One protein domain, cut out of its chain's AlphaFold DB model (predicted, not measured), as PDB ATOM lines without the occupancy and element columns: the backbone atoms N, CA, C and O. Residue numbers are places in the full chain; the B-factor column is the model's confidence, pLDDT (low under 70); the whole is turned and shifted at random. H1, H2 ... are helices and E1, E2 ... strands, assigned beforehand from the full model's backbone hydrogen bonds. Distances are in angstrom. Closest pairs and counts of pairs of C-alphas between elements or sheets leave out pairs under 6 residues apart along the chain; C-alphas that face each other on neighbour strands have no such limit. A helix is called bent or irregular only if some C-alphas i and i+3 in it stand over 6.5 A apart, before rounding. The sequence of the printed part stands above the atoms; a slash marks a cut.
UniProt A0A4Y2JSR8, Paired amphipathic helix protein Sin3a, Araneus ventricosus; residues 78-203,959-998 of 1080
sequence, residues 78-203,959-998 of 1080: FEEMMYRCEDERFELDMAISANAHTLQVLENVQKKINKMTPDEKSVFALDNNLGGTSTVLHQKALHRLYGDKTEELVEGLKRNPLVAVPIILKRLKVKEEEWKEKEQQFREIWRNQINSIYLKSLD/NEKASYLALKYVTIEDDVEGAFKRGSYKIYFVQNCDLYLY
ATOM      1  N   PHE A  78     -21.149  19.389  37.714       84.88
ATOM      2  CA  PHE A  78     -22.583  19.172  37.564       84.88
ATOM      3  C   PHE A  78     -23.375  19.648  38.791       84.88
ATOM      4  O   PHE A  78     -24.395  20.313  38.642       84.88
ATOM      5  N   GLU A  79     -22.885  19.373  39.997       85.50
ATOM      6  CA  GLU A  79     -23.454  19.866  41.256       85.50
ATOM      7  C   GLU A  79     -23.317  21.392  41.369       85.50
ATOM      8  O   GLU A  79     -24.284  22.079  41.688       85.50
ATOM      9  N   GLU A  80     -22.165  21.945  40.974       83.19
ATOM     10  CA  GLU A  80     -21.977  23.391  40.847       83.19
ATOM     11  C   GLU A  80     -23.014  24.001  39.886       83.19
ATOM     12  O   GLU A  80     -23.656  24.999  40.205       83.19
ATOM     13  N   MET A  81     -23.249  23.368  38.730       80.94
ATOM     14  CA  MET A  81     -24.281  23.793  37.778       80.94
ATOM     15  C   MET A  81     -25.709  23.692  38.347       80.94
ATOM     16  O   MET A  81     -26.577  24.451  37.917       80.94
ATOM     17  N   MET A  82     -25.962  22.810  39.319       84.25
ATOM     18  CA  MET A  82     -27.252  22.713  40.009       84.25
ATOM     19  C   MET A  82     -27.445  23.852  41.020       84.25
ATOM     20  O   MET A  82     -28.483  24.511  40.977       84.25
ATOM     21  N   TYR A  83     -26.438  24.155  41.850       83.50
ATOM     22  CA  TYR A  83     -26.462  25.332  42.736       83.50
ATOM     23  C   TYR A  83     -26.678  26.622  41.937       83.50
ATOM     24  O   TYR A  83     -27.572  27.407  42.241       83.50
ATOM     25  N   ARG A  84     -25.952  26.767  40.822       79.19
ATOM     26  CA  ARG A  84     -26.094  27.881  39.875       79.19
ATOM     27  C   ARG A  84     -27.521  28.027  39.314       79.19
ATOM     28  O   ARG A  84     -27.916  29.147  39.007       79.19
ATOM     29  N   CYS A  85     -28.298  26.945  39.179       82.19
ATOM     30  CA  CYS A  85     -29.717  27.015  38.800       82.19
ATOM     31  C   CYS A  85     -30.633  27.451  39.952       82.19
ATOM     32  O   CYS A  85     -31.590  28.183  39.708       82.19
ATOM     33  N   GLU A  86     -30.364  27.019  41.185       85.88
ATOM     34  CA  GLU A  86     -31.174  27.427  42.338       85.88
ATOM     35  C   GLU A  86     -30.907  28.895  42.720       85.88
ATOM     36  O   GLU A  86     -31.855  29.609  43.032       85.88
ATOM     37  N   ASP A  87     -29.674  29.396  42.561       82.94
ATOM     38  CA  ASP A  87     -29.347  30.830  42.670       82.94
ATOM     39  C   ASP A  87     -30.102  31.673  41.626       82.94
ATOM     40  O   ASP A  87     -30.697  32.707  41.947       82.94
ATOM     41  N   GLU A  88     -30.107  31.224  40.362       80.00
ATOM     42  CA  GLU A  88     -30.853  31.865  39.270       80.00
ATOM     43  C   GLU A  88     -32.355  31.962  39.574       80.00
ATOM     44  O   GLU A  88     -32.985  32.986  39.287       80.00
ATOM     45  N   ARG A  89     -32.914  30.909  40.174       85.19
ATOM     46  CA  ARG A  89     -34.313  30.836  40.598       85.19
ATOM     47  C   ARG A  89     -34.594  31.716  41.814       85.19
ATOM     48  O   ARG A  89     -35.560  32.475  41.793       85.19
ATOM     49  N   PHE A  90     -33.743  31.666  42.835       86.00
ATOM     50  CA  PHE A  90     -33.883  32.444  44.065       86.00
ATOM     51  C   PHE A  90     -33.883  33.956  43.796       86.00
ATOM     52  O   PHE A  90     -34.736  34.671  44.323       86.00
ATOM     53  N   GLU A  91     -32.990  34.459  42.934       81.81
ATOM     54  CA  GLU A  91     -32.983  35.881  42.553       81.81
ATOM     55  C   GLU A  91     -34.260  36.305  41.807       81.81
ATOM     56  O   GLU A  91     -34.739  37.426  42.013       81.81
ATOM     57  N   LEU A  92     -34.847  35.428  40.980       83.06
ATOM     58  CA  LEU A  92     -36.110  35.719  40.295       83.06
ATOM     59  C   LEU A  92     -37.300  35.703  41.267       83.06
ATOM     60  O   LEU A  92     -38.048  36.681  41.318       83.06
ATOM     61  N   ASP A  93     -37.433  34.655  42.085       88.94
ATOM     62  CA  ASP A  93     -38.496  34.522  43.093       88.94
ATOM     63  C   ASP A  93     -38.436  35.690  44.107       88.94
ATOM     64  O   ASP A  93     -39.457  36.312  44.426       88.94
ATOM     65  N   MET A  94     -37.232  36.088  44.544       84.75
ATOM     66  CA  MET A  94     -37.014  37.265  45.397       84.75
ATOM     67  C   MET A  94     -37.383  38.582  44.692       84.75
ATOM     68  O   MET A  94     -37.958  39.477  45.322       84.75
ATOM     69  N   ALA A  95     -37.072  38.738  43.400       83.31
ATOM     70  CA  ALA A  95     -37.442  39.930  42.635       83.31
ATOM     71  C   ALA A  95     -38.966  40.061  42.472       83.31
ATOM     72  O   ALA A  95     -39.509  41.152  42.683       83.31
ATOM     73  N   ILE A  96     -39.655  38.960  42.158       88.44
ATOM     74  CA  ILE A  96     -41.115  38.902  42.007       88.44
ATOM     75  C   ILE A  96     -41.801  39.178  43.350       88.44
ATOM     76  O   ILE A  96     -42.668  40.053  43.418       88.44
ATOM     77  N   SER A  97     -41.359  38.535  44.434       90.50
ATOM     78  CA  SER A  97     -41.876  38.766  45.791       90.50
ATOM     79  C   SER A  97     -41.724  40.230  46.239       90.50
ATOM     80  O   SER A  97     -42.686  40.859  46.694       90.50
ATOM     81  N   ALA A  98     -40.547  40.834  46.028       88.88
ATOM     82  CA  ALA A  98     -40.308  42.237  46.371       88.88
ATOM     83  C   ALA A  98     -41.186  43.215  45.560       88.88
ATOM     84  O   ALA A  98     -41.616  44.244  46.096       88.88
ATOM     85  N   ASN A  99     -41.479  42.900  44.291       90.38
ATOM     86  CA  ASN A  99     -42.419  43.663  43.468       90.38
ATOM     87  C   ASN A  99     -43.856  43.520  43.996       90.38
ATOM     88  O   ASN A  99     -44.475  44.528  44.337       90.38
ATOM     89  N   ALA A 100     -44.346  42.289  44.173       91.38
ATOM     90  CA  ALA A 100     -45.703  42.000  44.642       91.38
ATOM     91  C   ALA A 100     -46.023  42.672  45.994       91.38
ATOM     92  O   ALA A 100     -47.051  43.339  46.131       91.38
ATOM     93  N   HIS A 101     -45.111  42.610  46.972       90.19
ATOM     94  CA  HIS A 101     -45.266  43.324  48.249       90.19
ATOM     95  C   HIS A 101     -45.299  44.854  48.090       90.19
ATOM     96  O   HIS A 101     -46.044  45.544  48.789       90.19
ATOM     97  N   THR A 102     -44.507  45.412  47.171       89.56
ATOM     98  CA  THR A 102     -44.476  46.863  46.910       89.56
ATOM     99  C   THR A 102     -45.736  47.335  46.191       89.56
ATOM    100  O   THR A 102     -46.283  48.392  46.513       89.56
ATOM    101  N   LEU A 103     -46.247  46.520  45.274       90.94
ATOM    102  CA  LEU A 103     -47.512  46.722  44.588       90.94
ATOM    103  C   LEU A 103     -48.695  46.644  45.559       90.94
ATOM    104  O   LEU A 103     -49.543  47.531  45.532       90.94
ATOM    105  N   GLN A 104     -48.722  45.670  46.475       91.62
ATOM    106  CA  GLN A 104     -49.749  45.553  47.520       91.62
ATOM    107  C   GLN A 104     -49.809  46.807  48.414       91.62
ATOM    108  O   GLN A 104     -50.893  47.328  48.694       91.62
ATOM    109  N   VAL A 105     -48.651  47.332  48.833       91.19
ATOM    110  CA  VAL A 105     -48.565  48.564  49.637       91.19
ATOM    111  C   VAL A 105     -49.041  49.784  48.846       91.19
ATOM    112  O   VAL A 105     -49.895  50.530  49.331       91.19
ATOM    113  N   LEU A 106     -48.573  49.965  47.607       89.06
ATOM    114  CA  LEU A 106     -48.988  51.097  46.771       89.06
ATOM    115  C   LEU A 106     -50.457  51.003  46.327       89.06
ATOM    116  O   LEU A 106     -51.120  52.033  46.218       89.06
ATOM    117  N   GLU A 107     -51.017  49.803  46.164       91.69
ATOM    118  CA  GLU A 107     -52.461  49.609  46.000       91.69
ATOM    119  C   GLU A 107     -53.243  50.055  47.235       91.69
ATOM    120  O   GLU A 107     -54.276  50.706  47.094       91.69
ATOM    121  N   ASN A 108     -52.779  49.725  48.441       89.81
ATOM    122  CA  ASN A 108     -53.448  50.139  49.673       89.81
ATOM    123  C   ASN A 108     -53.374  51.662  49.865       89.81
ATOM    124  O   ASN A 108     -54.371  52.283  50.244       89.81
ATOM    125  N   VAL A 109     -52.254  52.288  49.488       88.31
ATOM    126  CA  VAL A 109     -52.137  53.749  49.360       88.31
ATOM    127  C   VAL A 109     -53.124  54.299  48.326       88.31
ATOM    128  O   VAL A 109     -53.856  55.234  48.641       88.31
ATOM    129  N   GLN A 110     -53.225  53.714  47.129       88.06
ATOM    130  CA  GLN A 110     -54.153  54.181  46.092       88.06
ATOM    131  C   GLN A 110     -55.624  54.033  46.517       88.06
ATOM    132  O   GLN A 110     -56.427  54.944  46.310       88.06
ATOM    133  N   LYS A 111     -55.985  52.924  47.174       89.31
ATOM    134  CA  LYS A 111     -57.315  52.690  47.761       89.31
ATOM    135  C   LYS A 111     -57.628  53.721  48.856       89.31
ATOM    136  O   LYS A 111     -58.772  54.165  48.951       89.31
ATOM    137  N   LYS A 112     -56.628  54.147  49.641       86.56
ATOM    138  CA  LYS A 112     -56.751  55.223  50.642       86.56
ATOM    139  C   LYS A 112     -56.918  56.600  49.986       86.56
ATOM    140  O   LYS A 112     -57.862  57.303  50.333       86.56
ATOM    141  N   ILE A 113     -56.086  56.934  48.994       85.38
ATOM    142  CA  ILE A 113     -56.200  58.158  48.180       85.38
ATOM    143  C   ILE A 113     -57.599  58.263  47.573       85.38
ATOM    144  O   ILE A 113     -58.242  59.297  47.704       85.38
ATOM    145  N   ASN A 114     -58.110  57.200  46.949       87.38
ATOM    146  CA  ASN A 114     -59.413  57.236  46.283       87.38
ATOM    147  C   ASN A 114     -60.558  57.571  47.262       87.38
ATOM    148  O   ASN A 114     -61.455  58.328  46.888       87.38
ATOM    149  N   LYS A 115     -60.487  57.078  48.509       86.94
ATOM    150  CA  LYS A 115     -61.483  57.295  49.577       86.94
ATOM    151  C   LYS A 115     -61.436  58.678  50.250       86.94
ATOM    152  O   LYS A 115     -62.403  59.035  50.911       86.94
ATOM    153  N   MET A 116     -60.350  59.439  50.108       82.94
ATOM    154  CA  MET A 116     -60.195  60.758  50.746       82.94
ATOM    155  C   MET A 116     -61.030  61.858  50.068       82.94
ATOM    156  O   MET A 116     -61.280  61.822  48.859       82.94
ATOM    157  N   THR A 117     -61.420  62.874  50.833       85.44
ATOM    158  CA  THR A 117     -62.041  64.112  50.326       85.44
ATOM    159  C   THR A 117     -61.047  64.940  49.488       85.44
ATOM    160  O   THR A 117     -59.835  64.727  49.590       85.44
ATOM    161  N   PRO A 118     -61.503  65.871  48.621       76.06
ATOM    162  CA  PRO A 118     -60.600  66.733  47.845       76.06
ATOM    163  C   PRO A 118     -59.655  67.573  48.723       76.06
ATOM    164  O   PRO A 118     -58.487  67.734  48.366       76.06
ATOM    165  N   ASP A 119     -60.117  68.027  49.891       73.62
ATOM    166  CA  ASP A 119     -59.298  68.795  50.833       73.62
ATOM    167  C   ASP A 119     -58.186  67.928  51.443       73.62
ATOM    168  O   ASP A 119     -57.012  68.294  51.380       73.62
ATOM    169  N   GLU A 120     -58.516  66.729  51.940       78.31
ATOM    170  CA  GLU A 120     -57.530  65.764  52.455       78.31
ATOM    171  C   GLU A 120     -56.513  65.350  51.381       78.31
ATOM    172  O   GLU A 120     -55.316  65.265  51.661       78.31
ATOM    173  N   LYS A 121     -56.966  65.147  50.134       76.88
ATOM    174  CA  LYS A 121     -56.099  64.839  48.984       76.88
ATOM    175  C   LYS A 121     -55.032  65.914  48.760       76.88
ATOM    176  O   LYS A 121     -53.914  65.560  48.398       76.88
ATOM    177  N   SER A 122     -55.335  67.191  49.010       70.06
ATOM    178  CA  SER A 122     -54.372  68.295  48.853       70.06
ATOM    179  C   SER A 122     -53.247  68.308  49.902       70.06
ATOM    180  O   SER A 122     -52.185  68.877  49.653       70.06
ATOM    181  N   VAL A 123     -53.462  67.663  51.057       78.88
ATOM    182  CA  VAL A 123     -52.513  67.600  52.186       78.88
ATOM    183  C   VAL A 123     -51.820  66.229  52.278       78.88
ATOM    184  O   VAL A 123     -50.803  66.090  52.958       78.88
ATOM    185  N   PHE A 124     -52.340  65.204  51.596       79.31
ATOM    186  CA  PHE A 124     -51.821  63.841  51.672       79.31
ATOM    187  C   PHE A 124     -50.413  63.704  51.064       79.31
ATOM    188  O   PHE A 124     -50.224  63.813  49.853       79.31
ATOM    189  N   ALA A 125     -49.440  63.382  51.918       78.38
ATOM    190  CA  ALA A 125     -48.053  63.081  51.571       78.38
ATOM    191  C   ALA A 125     -47.661  61.686  52.089       78.38
ATOM    192  O   ALA A 125     -48.198  61.223  53.099       78.38
ATOM    193  N   LEU A 126     -46.715  61.023  51.416       81.62
ATOM    194  CA  LEU A 126     -46.161  59.743  51.875       81.62
ATOM    195  C   LEU A 126     -44.908  59.943  52.731       81.62
ATOM    196  O   LEU A 126     -44.144  60.893  52.556       81.62
ATOM    197  N   ASP A 127     -44.694  59.009  53.651       79.44
ATOM    198  CA  ASP A 127     -43.552  58.968  54.554       79.44
ATOM    199  C   ASP A 127     -42.338  58.248  53.930       79.44
ATOM    200  O   ASP A 127     -42.291  57.934  52.737       79.44
ATOM    201  N   ASN A 128     -41.306  57.983  54.736       73.81
ATOM    202  CA  ASN A 128     -40.130  57.239  54.274       73.81
ATOM    203  C   ASN A 128     -40.417  55.760  53.981       73.81
ATOM    204  O   ASN A 128     -39.653  55.143  53.236       73.81
ATOM    205  N   ASN A 129     -41.501  55.220  54.538       76.06
ATOM    206  CA  ASN A 129     -41.925  53.832  54.406       76.06
ATOM    207  C   ASN A 129     -42.916  53.645  53.241       76.06
ATOM    208  O   ASN A 129     -43.321  52.519  52.958       76.06
ATOM    209  N   LEU A 130     -43.285  54.733  52.547       75.75
ATOM    210  CA  LEU A 130     -44.209  54.766  51.408       75.75
ATOM    211  C   LEU A 130     -45.595  54.168  51.732       75.75
ATOM    212  O   LEU A 130     -46.287  53.675  50.844       75.75
ATOM    213  N   GLY A 131     -46.008  54.233  53.004       69.06
ATOM    214  CA  GLY A 131     -47.240  53.620  53.512       69.06
ATOM    215  C   GLY A 131     -47.146  52.128  53.872       69.06
ATOM    216  O   GLY A 131     -48.168  51.542  54.227       69.06
ATOM    217  N   GLY A 132     -45.960  51.515  53.784       77.31
ATOM    218  CA  GLY A 132     -45.680  50.144  54.228       77.31
ATOM    219  C   GLY A 132     -44.962  50.080  55.581       77.31
ATOM    220  O   GLY A 132     -44.842  51.073  56.295       77.31
ATOM    221  N   THR A 133     -44.443  48.903  55.941       75.62
ATOM    222  CA  THR A 133     -43.627  48.710  57.156       75.62
ATOM    223  C   THR A 133     -42.128  48.897  56.904       75.62
ATOM    224  O   THR A 133     -41.434  49.440  57.760       75.62
ATOM    225  N   SER A 134     -41.622  48.502  55.729       76.25
ATOM    226  CA  SER A 134     -40.192  48.516  55.392       76.25
ATOM    227  C   SER A 134     -39.835  49.635  54.414       76.25
ATOM    228  O   SER A 134     -40.352  49.699  53.303       76.25
ATOM    229  N   THR A 135     -38.881  50.488  54.791       71.25
ATOM    230  CA  THR A 135     -38.327  51.516  53.894       71.25
ATOM    231  C   THR A 135     -37.496  50.910  52.758       71.25
ATOM    232  O   THR A 135     -37.501  51.431  51.645       71.25
ATOM    233  N   VAL A 136     -36.784  49.810  53.030       81.19
ATOM    234  CA  VAL A 136     -35.760  49.242  52.139       81.19
ATOM    235  C   VAL A 136     -36.370  48.372  51.043       81.19
ATOM    236  O   VAL A 136     -35.948  48.469  49.896       81.19
ATOM    237  N   LEU A 137     -37.373  47.545  51.363       82.44
ATOM    238  CA  LEU A 137     -37.939  46.581  50.406       82.44
ATOM    239  C   LEU A 137     -38.569  47.297  49.200       82.44
ATOM    240  O   LEU A 137     -38.256  46.980  48.054       82.44
ATOM    241  N   HIS A 138     -39.365  48.334  49.462       84.81
ATOM    242  CA  HIS A 138     -39.994  49.148  48.419       84.81
ATOM    243  C   HIS A 138     -38.974  49.965  47.615       84.81
ATOM    244  O   HIS A 138     -39.109  50.100  46.400       84.81
ATOM    245  N   GLN A 139     -37.908  50.456  48.258       83.88
ATOM    246  CA  GLN A 139     -36.819  51.142  47.558       83.88
ATOM    247  C   GLN A 139     -36.024  50.180  46.661       83.88
ATOM    248  O   GLN A 139     -35.735  50.546  45.525       83.88
ATOM    249  N   LYS A 140     -35.749  48.938  47.090       82.44
ATOM    250  CA  LYS A 140     -35.076  47.920  46.258       82.44
ATOM    251  C   LYS A 140     -35.940  47.454  45.079       82.44
ATOM    252  O   LYS A 140     -35.415  47.314  43.975       82.44
ATOM    253  N   ALA A 141     -37.254  47.298  45.265       84.81
ATOM    254  CA  ALA A 141     -38.180  46.986  44.171       84.81
ATOM    255  C   ALA A 141     -38.229  48.103  43.109       84.81
ATOM    256  O   ALA A 141     -38.129  47.826  41.915       84.81
ATOM    257  N   LEU A 142     -38.302  49.373  43.531       83.00
ATOM    258  CA  LEU A 142     -38.242  50.518  42.614       83.00
ATOM    259  C   LEU A 142     -36.858  50.656  41.953       83.00
ATOM    260  O   LEU A 142     -36.787  50.889  40.748       83.00
ATOM    261  N   HIS A 143     -35.768  50.417  42.690       82.69
ATOM    262  CA  HIS A 143     -34.406  50.444  42.148       82.69
ATOM    263  C   HIS A 143     -34.202  49.418  41.029       82.69
ATOM    264  O   HIS A 143     -33.611  49.742  40.003       82.69
ATOM    265  N   ARG A 144     -34.773  48.214  41.167       78.69
ATOM    266  CA  ARG A 144     -34.752  47.174  40.122       78.69
ATOM    267  C   ARG A 144     -35.536  47.568  38.847       78.69
ATOM    268  O   ARG A 144     -35.327  46.949  37.814       78.69
ATOM    269  N   LEU A 145     -36.390  48.601  38.882       77.62
ATOM    270  CA  LEU A 145     -37.236  49.037  37.750       77.62
ATOM    271  C   LEU A 145     -36.888  50.402  37.134       77.62
ATOM    272  O   LEU A 145     -37.357  50.713  36.029       77.62
ATOM    273  N   TYR A 146     -36.120  51.225  37.851       76.44
ATOM    274  CA  TYR A 146     -35.786  52.598  37.451       76.44
ATOM    275  C   TYR A 146     -34.313  52.980  37.673       76.44
ATOM    276  O   TYR A 146     -33.918  54.077  37.269       76.44
ATOM    277  N   GLY A 147     -33.507  52.109  38.297       78.44
ATOM    278  CA  GLY A 147     -32.084  52.339  38.555       78.44
ATOM    279  C   GLY A 147     -31.840  53.666  39.267       78.44
ATOM    280  O   GLY A 147     -32.575  54.042  40.185       78.44
ATOM    281  N   ASP A 148     -30.859  54.417  38.778       74.06
ATOM    282  CA  ASP A 148     -30.369  55.675  39.357       74.06
ATOM    283  C   ASP A 148     -31.472  56.740  39.552       74.06
ATOM    284  O   ASP A 148     -31.385  57.584  40.444       74.06
ATOM    285  N   LYS A 149     -32.558  56.684  38.765       76.62
ATOM    286  CA  LYS A 149     -33.704  57.615  38.858       76.62
ATOM    287  C   LYS A 149     -34.625  57.335  40.054       76.62
ATOM    288  O   LYS A 149     -35.603  58.051  40.269       76.62
ATOM    289  N   THR A 150     -34.329  56.308  40.845       79.88
ATOM    290  CA  THR A 150     -35.154  55.896  41.987       79.88
ATOM    291  C   THR A 150     -35.176  56.930  43.106       79.88
ATOM    292  O   THR A 150     -36.232  57.114  43.705       79.88
ATOM    293  N   GLU A 151     -34.084  57.665  43.360       79.88
ATOM    294  CA  GLU A 151     -34.114  58.750  44.357       79.88
ATOM    295  C   GLU A 151     -35.137  59.836  43.962       79.88
ATOM    296  O   GLU A 151     -35.972  60.219  44.784       79.88
ATOM    297  N   GLU A 152     -35.158  60.251  42.687       79.25
ATOM    298  CA  GLU A 152     -36.114  61.244  42.168       79.25
ATOM    299  C   GLU A 152     -37.569  60.748  42.241       79.25
ATOM    300  O   GLU A 152     -38.476  61.503  42.600       79.25
ATOM    301  N   LEU A 153     -37.809  59.467  41.936       80.88
ATOM    302  CA  LEU A 153     -39.145  58.861  41.984       80.88
ATOM    303  C   LEU A 153     -39.648  58.652  43.417       80.88
ATOM    304  O   LEU A 153     -40.838  58.835  43.678       80.88
ATOM    305  N   VAL A 154     -38.760  58.328  44.361       84.00
ATOM    306  CA  VAL A 154     -39.089  58.223  45.791       84.00
ATOM    307  C   VAL A 154     -39.354  59.606  46.400       84.00
ATOM    308  O   VAL A 154     -40.255  59.726  47.231       84.00
ATOM    309  N   GLU A 155     -38.662  60.669  45.971       83.00
ATOM    310  CA  GLU A 155     -39.053  62.045  46.328       83.00
ATOM    311  C   GLU A 155     -40.402  62.424  45.689       83.00
ATOM    312  O   GLU A 155     -41.274  62.972  46.367       83.00
ATOM    313  N   GLY A 156     -40.625  62.063  44.421       81.56
ATOM    314  CA  GLY A 156     -41.889  62.281  43.709       81.56
ATOM    315  C   GLY A 156     -43.098  61.618  44.379       81.56
ATOM    316  O   GLY A 156     -44.138  62.262  44.528       81.56
ATOM    317  N   LEU A 157     -42.948  60.373  44.847       84.25
ATOM    318  CA  LEU A 157     -43.955  59.640  45.626       84.25
ATOM    319  C   LEU A 157     -44.292  60.337  46.948       84.25
ATOM    320  O   LEU A 157     -45.466  60.447  47.294       84.25
ATOM    321  N   LYS A 158     -43.284  60.831  47.675       84.75
ATOM    322  CA  LYS A 158     -43.481  61.551  48.946       84.75
ATOM    323  C   LYS A 158     -44.178  62.889  48.738       84.75
ATOM    324  O   LYS A 158     -45.066  63.240  49.509       84.75
ATOM    325  N   ARG A 159     -43.783  63.614  47.689       83.00
ATOM    326  CA  ARG A 159     -44.213  64.990  47.420       83.00
ATOM    327  C   ARG A 159     -45.589  65.091  46.763       83.00
ATOM    328  O   ARG A 159     -46.389  65.901  47.209       83.00
ATOM    329  N   ASN A 160     -45.852  64.295  45.723       82.56
ATOM    330  CA  ASN A 160     -47.083  64.344  44.924       82.56
ATOM    331  C   ASN A 160     -47.686  62.928  44.735       82.56
ATOM    332  O   ASN A 160     -47.816  62.462  43.591       82.56
ATOM    333  N   PRO A 161     -48.083  62.217  45.811       83.38
ATOM    334  CA  PRO A 161     -48.552  60.831  45.719       83.38
ATOM    335  C   PRO A 161     -49.766  60.656  44.798       83.38
ATOM    336  O   PRO A 161     -49.833  59.659  44.083       83.38
ATOM    337  N   LEU A 162     -50.670  61.646  44.728       82.38
ATOM    338  CA  LEU A 162     -51.849  61.636  43.843       82.38
ATOM    339  C   LEU A 162     -51.520  61.354  42.366       82.38
ATOM    340  O   LEU A 162     -52.349  60.799  41.652       82.38
ATOM    341  N   VAL A 163     -50.336  61.769  41.904       80.69
ATOM    342  CA  VAL A 163     -49.907  61.644  40.501       80.69
ATOM    343  C   VAL A 163     -48.825  60.575  40.343       80.69
ATOM    344  O   VAL A 163     -48.825  59.849  39.353       80.69
ATOM    345  N   ALA A 164     -47.926  60.436  41.322       81.56
ATOM    346  CA  ALA A 164     -46.845  59.456  41.271       81.56
ATOM    347  C   ALA A 164     -47.334  58.009  41.483       81.56
ATOM    348  O   ALA A 164     -46.905  57.115  40.749       81.56
ATOM    349  N   VAL A 165     -48.246  57.770  42.438       86.25
ATOM    350  CA  VAL A 165     -48.705  56.412  42.784       86.25
ATOM    351  C   VAL A 165     -49.416  55.727  41.607       86.25
ATOM    352  O   VAL A 165     -48.976  54.631  41.264       86.25
ATOM    353  N   PRO A 166     -50.403  56.328  40.901       85.31
ATOM    354  CA  PRO A 166     -51.070  55.659  39.776       85.31
ATOM    355  C   PRO A 166     -50.119  55.247  38.642       85.31
ATOM    356  O   PRO A 166     -50.276  54.177  38.054       85.31
ATOM    357  N   ILE A 167     -49.126  56.091  38.335       83.25
ATOM    358  CA  ILE A 167     -48.161  55.859  37.249       83.25
ATOM    359  C   ILE A 167     -47.230  54.697  37.611       83.25
ATOM    360  O   ILE A 167     -47.062  53.763  36.824       83.25
ATOM    361  N   ILE A 168     -46.655  54.737  38.815       85.56
ATOM    362  CA  ILE A 168     -45.705  53.725  39.287       85.56
ATOM    363  C   ILE A 168     -46.414  52.383  39.507       85.56
ATOM    364  O   ILE A 168     -45.909  51.361  39.056       85.56
ATOM    365  N   LEU A 169     -47.616  52.383  40.092       88.38
ATOM    366  CA  LEU A 169     -48.460  51.197  40.294       88.38
ATOM    367  C   LEU A 169     -48.815  50.518  38.962       88.38
ATOM    368  O   LEU A 169     -48.701  49.298  38.852       88.38
ATOM    369  N   LYS A 170     -49.165  51.286  37.918       85.69
ATOM    370  CA  LYS A 170     -49.423  50.719  36.585       85.69
ATOM    371  C   LYS A 170     -48.178  50.053  35.981       85.69
ATOM    372  O   LYS A 170     -48.306  48.994  35.376       85.69
ATOM    373  N   ARG A 171     -46.984  50.635  36.154       82.38
ATOM    374  CA  ARG A 171     -45.721  50.049  35.659       82.38
ATOM    375  C   ARG A 171     -45.264  48.833  36.478       82.38
ATOM    376  O   ARG A 171     -44.768  47.884  35.883       82.38
ATOM    377  N   LEU A 172     -45.485  48.832  37.797       86.25
ATOM    378  CA  LEU A 172     -45.247  47.668  38.665       86.25
ATOM    379  C   LEU A 172     -46.081  46.459  38.213       86.25
ATOM    380  O   LEU A 172     -45.525  45.373  38.103       86.25
ATOM    381  N   LYS A 173     -47.364  46.664  37.862       90.88
ATOM    382  CA  LYS A 173     -48.257  45.608  37.344       90.88
ATOM    383  C   LYS A 173     -47.762  44.984  36.044       90.88
ATOM    384  O   LYS A 173     -47.559  43.779  35.996       90.88
ATOM    385  N   VAL A 174     -47.485  45.805  35.028       87.62
ATOM    386  CA  VAL A 174     -46.996  45.312  33.725       87.62
ATOM    387  C   VAL A 174     -45.681  44.535  33.878       87.62
ATOM    388  O   VAL A 174     -45.498  43.508  33.232       87.62
ATOM    389  N   LYS A 175     -44.775  44.975  34.764       84.19
ATOM    390  CA  LYS A 175     -43.532  44.236  35.040       84.19
ATOM    391  C   LYS A 175     -43.720  43.024  35.966       84.19
ATOM    392  O   LYS A 175     -42.907  42.115  35.901       84.19
ATOM    393  N   GLU A 176     -44.777  42.955  36.777       88.50
ATOM    394  CA  GLU A 176     -45.147  41.730  37.506       88.50
ATOM    395  C   GLU A 176     -45.658  40.648  36.542       88.50
ATOM    396  O   GLU A 176     -45.248  39.495  36.645       88.50
ATOM    397  N   GLU A 177     -46.500  41.030  35.577       89.00
ATOM    398  CA  GLU A 177     -46.996  40.150  34.510       89.00
ATOM    399  C   GLU A 177     -45.837  39.646  33.626       89.00
ATOM    400  O   GLU A 177     -45.683  38.439  33.451       89.00
ATOM    401  N   GLU A 178     -44.955  40.544  33.167       85.62
ATOM    402  CA  GLU A 178     -43.746  40.193  32.401       85.62
ATOM    403  C   GLU A 178     -42.823  39.229  33.165       85.62
ATOM    404  O   GLU A 178     -42.327  38.257  32.593       85.62
ATOM    405  N   TRP A 179     -42.581  39.469  34.460       86.12
ATOM    406  CA  TRP A 179     -41.698  38.604  35.247       86.12
ATOM    407  C   TRP A 179     -42.321  37.239  35.533       86.12
ATOM    408  O   TRP A 179     -41.588  36.258  35.509       86.12
ATOM    409  N   LYS A 180     -43.645  37.141  35.708       88.75
ATOM    410  CA  LYS A 180     -44.357  35.857  35.840       88.75
ATOM    411  C   LYS A 180     -44.362  35.046  34.542       88.75
ATOM    412  O   LYS A 180     -44.183  33.831  34.580       88.75
ATOM    413  N   GLU A 181     -44.488  35.697  33.384       87.94
ATOM    414  CA  GLU A 181     -44.333  35.022  32.087       87.94
ATOM    415  C   GLU A 181     -42.902  34.471  31.918       87.94
ATOM    416  O   GLU A 181     -42.708  33.328  31.495       87.94
ATOM    417  N   LYS A 182     -41.887  35.250  32.321       82.62
ATOM    418  CA  LYS A 182     -40.485  34.804  32.327       82.62
ATOM    419  C   LYS A 182     -40.230  33.691  33.341       82.62
ATOM    420  O   LYS A 182     -39.540  32.736  33.008       82.62
ATOM    421  N   GLU A 183     -40.812  33.765  34.531       87.31
ATOM    422  CA  GLU A 183     -40.759  32.718  35.557       87.31
ATOM    423  C   GLU A 183     -41.304  31.388  35.020       87.31
ATOM    424  O   GLU A 183     -40.653  30.355  35.161       87.31
ATOM    425  N   GLN A 184     -42.444  31.405  34.319       88.31
ATOM    426  CA  GLN A 184     -42.997  30.210  33.679       88.31
ATOM    427  C   GLN A 184     -42.053  29.638  32.607       88.31
ATOM    428  O   GLN A 184     -41.840  28.426  32.572       88.31
ATOM    429  N   GLN A 185     -41.440  30.496  31.783       86.12
ATOM    430  CA  GLN A 185     -40.448  30.092  30.774       86.12
ATOM    431  C   GLN A 185     -39.181  29.496  31.418       86.12
ATOM    432  O   GLN A 185     -38.676  28.471  30.958       86.12
ATOM    433  N   PHE A 186     -38.679  30.080  32.511       85.06
ATOM    434  CA  PHE A 186     -37.483  29.582  33.195       85.06
ATOM    435  C   PHE A 186     -37.734  28.330  34.042       85.06
ATOM    436  O   PHE A 186     -36.866  27.462  34.075       85.06
ATOM    437  N   ARG A 187     -38.924  28.151  34.634       87.31
ATOM    438  CA  ARG A 187     -39.299  26.922  35.365       87.31
ATOM    439  C   ARG A 187     -39.152  25.654  34.519       87.31
ATOM    440  O   ARG A 187     -38.747  24.622  35.050       87.31
ATOM    441  N   GLU A 188     -39.454  25.712  33.222       88.75
ATOM    442  CA  GLU A 188     -39.224  24.585  32.310       88.75
ATOM    443  C   GLU A 188     -37.730  24.400  31.994       88.75
ATOM    444  O   GLU A 188     -37.206  23.288  32.084       88.75
ATOM    445  N   ILE A 189     -37.021  25.493  31.699       85.44
ATOM    446  CA  ILE A 189     -35.585  25.484  31.377       85.44
ATOM    447  C   ILE A 189     -34.749  24.933  32.544       85.44
ATOM    448  O   ILE A 189     -33.891  24.076  32.320       85.44
ATOM    449  N   TRP A 190     -35.010  25.381  33.775       85.81
ATOM    450  CA  TRP A 190     -34.339  24.897  34.983       85.81
ATOM    451  C   TRP A 190     -34.682  23.436  35.271       85.81
ATOM    452  O   TRP A 190     -33.767  22.661  35.528       85.81
ATOM    453  N   ARG A 191     -35.952  23.014  35.145       88.25
ATOM    454  CA  ARG A 191     -36.338  21.598  35.302       88.25
ATOM    455  C   ARG A 191     -35.570  20.703  34.330       88.25
ATOM    456  O   ARG A 191     -34.981  19.711  34.747       88.25
ATOM    457  N   ASN A 192     -35.531  21.069  33.050       87.12
ATOM    458  CA  ASN A 192     -34.851  20.278  32.022       87.12
ATOM    459  C   ASN A 192     -33.323  20.261  32.234       87.12
ATOM    460  O   ASN A 192     -32.685  19.227  32.032       87.12
ATOM    461  N   GLN A 193     -32.740  21.372  32.700       81.44
ATOM    462  CA  GLN A 193     -31.322  21.458  33.058       81.44
ATOM    463  C   GLN A 193     -30.981  20.596  34.281       81.44
ATOM    464  O   GLN A 193     -30.054  19.795  34.205       81.44
ATOM    465  N   ILE A 194     -31.743  20.705  35.373       87.00
ATOM    466  CA  ILE A 194     -31.545  19.919  36.598       87.00
ATOM    467  C   ILE A 194     -31.708  18.424  36.295       87.00
ATOM    468  O   ILE A 194     -30.814  17.650  36.624       87.00
ATOM    469  N   ASN A 195     -32.763  18.014  35.583       87.25
ATOM    470  CA  ASN A 195     -33.001  16.606  35.240       87.25
ATOM    471  C   ASN A 195     -31.847  15.984  34.423       87.25
ATOM    472  O   ASN A 195     -31.436  14.861  34.705       87.25
ATOM    473  N   SER A 196     -31.286  16.710  33.447       85.44
ATOM    474  CA  SER A 196     -30.151  16.235  32.626       85.44
ATOM    475  C   SER A 196     -28.820  16.154  33.396       85.44
ATOM    476  O   SER A 196     -27.876  15.484  32.963       85.44
ATOM    477  N   ILE A 197     -28.727  16.849  34.532       86.88
ATOM    478  CA  ILE A 197     -27.507  17.018  35.327       86.88
ATOM    479  C   ILE A 197     -27.536  16.165  36.604       86.88
ATOM    480  O   ILE A 197     -26.485  15.696  37.026       86.88
ATOM    481  N   TYR A 198     -28.713  15.880  37.167       88.56
ATOM    482  CA  TYR A 198     -28.908  15.233  38.471       88.56
ATOM    483  C   TYR A 198     -28.098  13.938  38.668       88.56
ATOM    484  O   TYR A 198     -27.327  13.821  39.622       88.56
ATOM    485  N   LEU A 199     -28.185  12.985  37.732       86.31
ATOM    486  CA  LEU A 199     -27.417  11.734  37.822       86.31
ATOM    487  C   LEU A 199     -25.903  11.942  37.638       86.31
ATOM    488  O   LEU A 199     -25.107  11.149  38.134       86.31
ATOM    489  N   LYS A 200     -25.493  13.012  36.947       87.75
ATOM    490  CA  LYS A 200     -24.083  13.378  36.739       87.75
ATOM    491  C   LYS A 200     -23.508  14.115  37.954       87.75
ATOM    492  O   LYS A 200     -22.315  14.000  38.206       87.75
ATOM    493  N   SER A 201     -24.336  14.818  38.733       85.44
ATOM    494  CA  SER A 201     -23.906  15.465  39.981       85.44
ATOM    495  C   SER A 201     -23.561  14.486  41.102       85.44
ATOM    496  O   SER A 201     -22.674  14.775  41.896       85.44
ATOM    497  N   LEU A 202     -24.197  13.310  41.129       85.75
ATOM    498  CA  LEU A 202     -23.896  12.240  42.092       85.75
ATOM    499  C   LEU A 202     -22.593  11.475  41.749       85.75
ATOM    500  O   LEU A 202     -21.992  10.820  42.605       85.75
ATOM    501  N   ASP A 203     -22.141  11.559  40.495       85.38
ATOM    502  CA  ASP A 203     -20.999  10.826  39.938       85.38
ATOM    503  C   ASP A 203     -19.658  11.548  40.181       85.38
ATOM    504  O   ASP A 203     -19.016  12.088  39.277       85.38
ATOM    505  N   ASN A 959     -49.429  77.453  36.773       47.12
ATOM    506  CA  ASN A 959     -48.118  76.804  36.878       47.12
ATOM    507  C   ASN A 959     -48.236  75.280  37.123       47.12
ATOM    508  O   ASN A 959     -47.405  74.486  36.673       47.12
ATOM    509  N   GLU A 960     -49.307  74.859  37.797       45.84
ATOM    510  CA  GLU A 960     -49.608  73.457  38.095       45.84
ATOM    511  C   GLU A 960     -50.402  72.815  36.958       45.84
ATOM    512  O   GLU A 960     -50.061  71.709  36.548       45.84
ATOM    513  N   LYS A 961     -51.332  73.544  36.322       49.31
ATOM    514  CA  LYS A 961     -51.946  73.159  35.036       49.31
ATOM    515  C   LYS A 961     -50.884  72.820  33.988       49.31
ATOM    516  O   LYS A 961     -51.000  71.798  33.316       49.31
ATOM    517  N   ALA A 962     -49.822  73.622  33.881       48.78
ATOM    518  CA  ALA A 962     -48.700  73.346  32.981       48.78
ATOM    519  C   ALA A 962     -47.942  72.049  33.331       48.78
ATOM    520  O   ALA A 962     -47.525  71.323  32.428       48.78
ATOM    521  N   SER A 963     -47.801  71.734  34.622       44.78
ATOM    522  CA  SER A 963     -47.114  70.529  35.113       44.78
ATOM    523  C   SER A 963     -47.980  69.268  34.962       44.78
ATOM    524  O   SER A 963     -47.507  68.234  34.493       44.78
ATOM    525  N   TYR A 964     -49.277  69.375  35.248       43.91
ATOM    526  CA  TYR A 964     -50.275  68.317  35.070       43.91
ATOM    527  C   TYR A 964     -50.453  67.961  33.584       43.91
ATOM    528  O   TYR A 964     -50.454  66.789  33.208       43.91
ATOM    529  N   LEU A 965     -50.498  68.971  32.704       46.34
ATOM    530  CA  LEU A 965     -50.485  68.778  31.249       46.34
ATOM    531  C   LEU A 965     -49.155  68.205  30.733       46.34
ATOM    532  O   LEU A 965     -49.167  67.501  29.728       46.34
ATOM    533  N   ALA A 966     -48.020  68.472  31.387       46.00
ATOM    534  CA  ALA A 966     -46.745  67.863  31.003       46.00
ATOM    535  C   ALA A 966     -46.727  66.350  31.280       46.00
ATOM    536  O   ALA A 966     -46.234  65.595  30.445       46.00
ATOM    537  N   LEU A 967     -47.310  65.910  32.400       40.44
ATOM    538  CA  LEU A 967     -47.400  64.494  32.777       40.44
ATOM    539  C   LEU A 967     -48.483  63.735  31.987       40.44
ATOM    540  O   LEU A 967     -48.258  62.593  31.598       40.44
ATOM    541  N   LYS A 968     -49.608  64.381  31.640       38.62
ATOM    542  CA  LYS A 968     -50.723  63.777  30.873       38.62
ATOM    543  C   LYS A 968     -50.347  63.284  29.458       38.62
ATOM    544  O   LYS A 968     -51.116  62.540  28.855       38.62
ATOM    545  N   TYR A 969     -49.194  63.686  28.915       38.53
ATOM    546  CA  TYR A 969     -48.757  63.344  27.548       38.53
ATOM    547  C   TYR A 969     -47.340  62.747  27.468       38.53
ATOM    548  O   TYR A 969     -46.680  62.863  26.429       38.53
ATOM    549  N   VAL A 970     -46.887  62.100  28.546       38.25
ATOM    550  CA  VAL A 970     -45.722  61.206  28.524       38.25
ATOM    551  C   VAL A 970     -46.146  59.865  27.925       38.25
ATOM    552  O   VAL A 970     -46.976  59.158  28.490       38.25
ATOM    553  N   THR A 971     -45.565  59.508  26.783       36.19
ATOM    554  CA  THR A 971     -45.568  58.133  26.266       36.19
ATOM    555  C   THR A 971     -44.223  57.501  26.584       36.19
ATOM    556  O   THR A 971     -43.194  58.080  26.244       36.19
ATOM    557  N   ILE A 972     -44.242  56.330  27.217       40.31
ATOM    558  CA  ILE A 972     -43.056  55.493  27.393       40.31
ATOM    559  C   ILE A 972     -42.922  54.642  26.121       40.31
ATOM    560  O   ILE A 972     -43.863  53.934  25.771       40.31
ATOM    561  N   GLU A 973     -41.794  54.747  25.417       35.34
ATOM    562  CA  GLU A 973     -41.295  53.654  24.569       35.34
ATOM    563  C   GLU A 973     -40.322  52.866  25.461       35.34
ATOM    564  O   GLU A 973     -39.349  53.437  25.957       35.34
ATOM    565  N   ASP A 974     -40.646  51.606  25.759       37.88
ATOM    566  CA  ASP A 974     -39.833  50.727  26.607       37.88
ATOM    567  C   ASP A 974     -38.949  49.829  25.723       37.88
ATOM    568  O   ASP A 974     -39.344  48.722  25.375       37.88
ATOM    569  N   ASP A 975     -37.718  50.270  25.448       35.56
ATOM    570  CA  ASP A 975     -36.613  49.394  25.005       35.56
ATOM    571  C   ASP A 975     -35.909  48.735  26.223       35.56
ATOM    572  O   ASP A 975     -34.731  48.373  26.179       35.56
ATOM    573  N   VAL A 976     -36.611  48.615  27.361       43.03
ATOM    574  CA  VAL A 976     -36.126  47.946  28.581       43.03
ATOM    575  C   VAL A 976     -36.521  46.470  28.533       43.03
ATOM    576  O   VAL A 976     -37.370  45.998  29.300       43.03
ATOM    577  N   GLU A 977     -35.886  45.750  27.608       39.28
ATOM    578  CA  GLU A 977     -35.916  44.290  27.561       39.28
ATOM    579  C   GLU A 977     -35.268  43.729  28.838       39.28
ATOM    580  O   GLU A 977     -34.077  43.919  29.101       39.28
ATOM    581  N   GLY A 978     -36.066  43.039  29.657       41.34
ATOM    582  CA  GLY A 978     -35.610  42.321  30.848       41.34
ATOM    583  C   GLY A 978     -34.904  41.016  30.479       41.34
ATOM    584  O   GLY A 978     -35.408  39.932  30.769       41.34
ATOM    585  N   ALA A 979     -33.757  41.106  29.804       37.97
ATOM    586  CA  ALA A 979     -33.005  39.948  29.331       37.97
ATOM    587  C   ALA A 979     -32.269  39.240  30.486       37.97
ATOM    588  O   ALA A 979     -31.087  39.479  30.746       37.97
ATOM    589  N   PHE A 980     -32.963  38.329  31.175       40.00
ATOM    590  CA  PHE A 980     -32.316  37.382  32.083       40.00
ATOM    591  C   PHE A 980     -31.381  36.464  31.287       40.00
ATOM    592  O   PHE A 980     -31.819  35.632  30.488       40.00
ATOM    593  N   LYS A 981     -30.073  36.654  31.468       40.19
ATOM    594  CA  LYS A 981     -29.045  35.957  30.700       40.19
ATOM    595  C   LYS A 981     -28.536  34.750  31.488       40.19
ATOM    596  O   LYS A 981     -27.687  34.899  32.366       40.19
ATOM    597  N   ARG A 982     -29.060  33.573  31.127       41.34
ATOM    598  CA  ARG A 982     -28.681  32.247  31.649       41.34
ATOM    599  C   ARG A 982     -27.155  32.115  31.783       41.34
ATOM    600  O   ARG A 982     -26.427  32.401  30.830       41.34
ATOM    601  N   GLY A 983     -26.691  31.689  32.954       39.22
ATOM    602  CA  GLY A 983     -25.282  31.541  33.320       39.22
ATOM    603  C   GLY A 983     -24.589  32.817  33.817       39.22
ATOM    604  O   GLY A 983     -23.361  32.848  33.832       39.22
ATOM    605  N   SER A 984     -25.328  33.876  34.179       43.06
ATOM    606  CA  SER A 984     -24.735  35.164  34.594       43.06
ATOM    607  C   SER A 984     -25.264  35.757  35.913       43.06
ATOM    608  O   SER A 984     -24.872  36.877  36.253       43.06
ATOM    609  N   TYR A 985     -26.121  35.034  36.649       44.06
ATOM    610  CA  TYR A 985     -26.572  35.326  38.033       44.06
ATOM    611  C   TYR A 985     -27.244  36.688  38.268       44.06
ATOM    612  O   TYR A 985     -27.404  37.122  39.406       44.06
ATOM    613  N   LYS A 986     -27.586  37.418  37.200       37.75
ATOM    614  CA  LYS A 986     -28.055  38.805  37.267       37.75
ATOM    615  C   LYS A 986     -29.068  39.073  36.161       37.75
ATOM    616  O   LYS A 986     -28.804  38.820  34.986       37.75
ATOM    617  N   ILE A 987     -30.208  39.658  36.535       43.50
ATOM    618  CA  ILE A 987     -31.123  40.285  35.576       43.50
ATOM    619  C   ILE A 987     -30.436  41.559  35.062       43.50
ATOM    620  O   ILE A 987     -30.422  42.585  35.746       43.50
ATOM    621  N   TYR A 988     -29.855  41.505  33.864       34.88
ATOM    622  CA  TYR A 988     -29.321  42.694  33.203       34.88
ATOM    623  C   TYR A 988     -30.455  43.444  32.509       34.88
ATOM    624  O   TYR A 988     -30.752  43.218  31.338       34.88
ATOM    625  N   PHE A 989     -31.061  44.388  33.224       42.16
ATOM    626  CA  PHE A 989     -31.791  45.467  32.566       42.16
ATOM    627  C   PHE A 989     -30.791  46.285  31.741       42.16
ATOM    628  O   PHE A 989     -29.749  46.698  32.257       42.16
ATOM    629  N   VAL A 990     -31.092  46.534  30.463       38.78
ATOM    630  CA  VAL A 990     -30.239  47.357  29.591       38.78
ATOM    631  C   VAL A 990     -30.396  48.834  29.976       38.78
ATOM    632  O   VAL A 990     -31.077  49.617  29.320       38.78
ATOM    633  N   GLN A 991     -29.740  49.231  31.070       39.44
ATOM    634  CA  GLN A 991     -29.830  50.566  31.685       39.44
ATOM    635  C   GLN A 991     -29.228  51.697  30.812       39.44
ATOM    636  O   GLN A 991     -29.285  52.864  31.187       39.44
ATOM    637  N   ASN A 992     -28.711  51.360  29.620       30.89
ATOM    638  CA  ASN A 992     -28.174  52.284  28.613       30.89
ATOM    639  C   ASN A 992     -29.122  52.547  27.421       30.89
ATOM    640  O   ASN A 992     -28.744  53.262  26.493       30.89
ATOM    641  N   CYS A 993     -30.351  52.023  27.430       38.53
ATOM    642  CA  CYS A 993     -31.418  52.579  26.597       38.53
ATOM    643  C   CYS A 993     -31.865  53.908  27.231       38.53
ATOM    644  O   CYS A 993     -32.636  53.909  28.193       38.53
ATOM    645  N   ASP A 994     -31.329  55.035  26.743       33.59
ATOM    646  CA  ASP A 994     -31.555  56.372  27.311       33.59
ATOM    647  C   ASP A 994     -33.056  56.661  27.541       33.59
ATOM    648  O   ASP A 994     -33.804  56.990  26.615       33.59
ATOM    649  N   LEU A 995     -33.487  56.615  28.808       36.41
ATOM    650  CA  LEU A 995     -34.856  56.921  29.241       36.41
ATOM    651  C   LEU A 995     -35.165  58.429  29.120       36.41
ATOM    652  O   LEU A 995     -35.269  59.151  30.123       36.41
ATOM    653  N   TYR A 996     -35.307  58.913  27.887       40.38
ATOM    654  CA  TYR A 996     -35.811  60.242  27.559       40.38
ATOM    655  C   TYR A 996     -37.339  60.271  27.664       40.38
ATOM    656  O   TYR A 996     -38.048  59.537  26.981       40.38
ATOM    657  N   LEU A 997     -37.866  61.189  28.479       40.78
ATOM    658  CA  LEU A 997     -39.303  61.460  28.568       40.78
ATOM    659  C   LEU A 997     -39.775  62.217  27.315       40.78
ATOM    660  O   LEU A 997     -39.899  63.446  27.301       40.78
ATOM    661  N   TYR A 998     -40.012  61.474  26.235       45.28
ATOM    662  CA  TYR A 998     -40.492  62.023  24.976       45.28
ATOM    663  C   TYR A 998     -41.916  62.568  25.117       45.28
ATOM    664  O   TYR A 998     -42.854  61.875  25.515       45.28
TER     665      TYR A 998
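AT A GLANCE: This is residues 78 to 203 and 959 to 998 of the 1080 residues of the protein "Paired amphipathic helix protein Sin3a" of Araneus ventricosus (UniProt A0A4Y2JSR8). Two long helices, H1 and H4, run side by side in opposite ways and make the length of a rod, with the bent helix H3 on one side of them: its arm H3a crosses H1, and its arm H3b comes back to the beginning of H4. The short helix H2 sits at one end of the rod, and a separate low-confidence segment, residues 959 to 998, is loosely placed, with H5 touching no helix and a small hairpin of E1 and E2 whose E1 is near H4. The printed part has 166 residues, with five named helices and two named strands in the order H1, H2, H3, H4, H5, E1, E2; the two strands make an antiparallel sheet of order E1, E2, and the class is mostly helix. The whole is loose, with a radius of gyration of the C-alphas of 19.5 A, and spans 70 by 34 by 22 A.

IN THESE COORDINATES: H1 is residues 78 to 115 and is 55.8 A long, beginning at C-alpha 78 at (-22.583, 19.172, 37.564). H2 is residues 118 to 123, 9.2 A long. H3, residues 135 to 159, was assigned as one helix by its hydrogen bonds but is bent, with C-alphas 145 and 148 9.7 A apart. Its arms are H3a, residues 135 to 145, 16.4 A long, and H3b, residues 148 to 159, 18.5 A long. H4 is residues 161 to 201, 51.9 A long, ending at C-alpha 201 at (-23.906, 15.465, 39.981), with a kink of 33 degrees near residue 195. H3b and H4 are irregular: C-alphas 148 and 151 are 7.0 A apart, and C-alphas 196 and 199 are 7.4 A apart. H5 is residues 959 to 967, 13.0 A long. The strands are E1, residues 978 to 980, 6.1 A long, and E2, residues 987 to 989, 6.0 A long, ending at C-alpha 989 at (-31.791, 45.467, 32.566).

HOW THE PARTS SIT: H1 and H4 touch at a shallow tilt of 20 degrees, opposite ways; their closest C-alphas, of Glu 79 and Ser 201, are 4.6 A apart. H2 is close to H1 but not clearly touching, with the closest C-alphas, of Ile 113 and Lys 121, 6.7 A apart. H3a touches H1, which meets it with residues 95 to 102 alone, only just about perpendicular at 71 degrees; the closest C-alphas are those of Thr 102 and His 138, 5.3 A apart. H3a and H3b touch at a steep tilt of 53 degrees, opposite ways, with the C-alphas of His 143 and Thr 150 closest at 5.5 A. H3b and H4 form a helical hairpin at a steep tilt of 41 degrees; its closest C-alphas, of Leu 157 and Ala 164, are 5.2 A apart. H5 is apart from H1 and H4, among others. E1 and H4 are near each other, with 8 pairs of C-alphas within 10 A. E1 and E2 form a hairpin, antiparallel at 149 degrees; C-alphas 980 and 987 face each other at 4.7 A, but no backbone N and O across the pair are within hydrogen-bond range. Each O i to N i+4 pair is within hydrogen-bond range in H5; the counts are 33 of 34 in H1, 1 of 2 in H2, 5 of 7 in H3a, 7 of 8 in H3b and 32 of 37 in H4.

THE WHOLE: The two C-alphas farthest apart, those of Asp 203 and Asn 959, are 71.4 A apart, and they are the two sides of the cut, where residues 204 to 958 are not printed. Of the links that are printed whole, the link from H2 to H3, 11 residues, is long. The mean pLDDT of the printed part is 73.4; residue 131 and residues 959 to 998 are under 70.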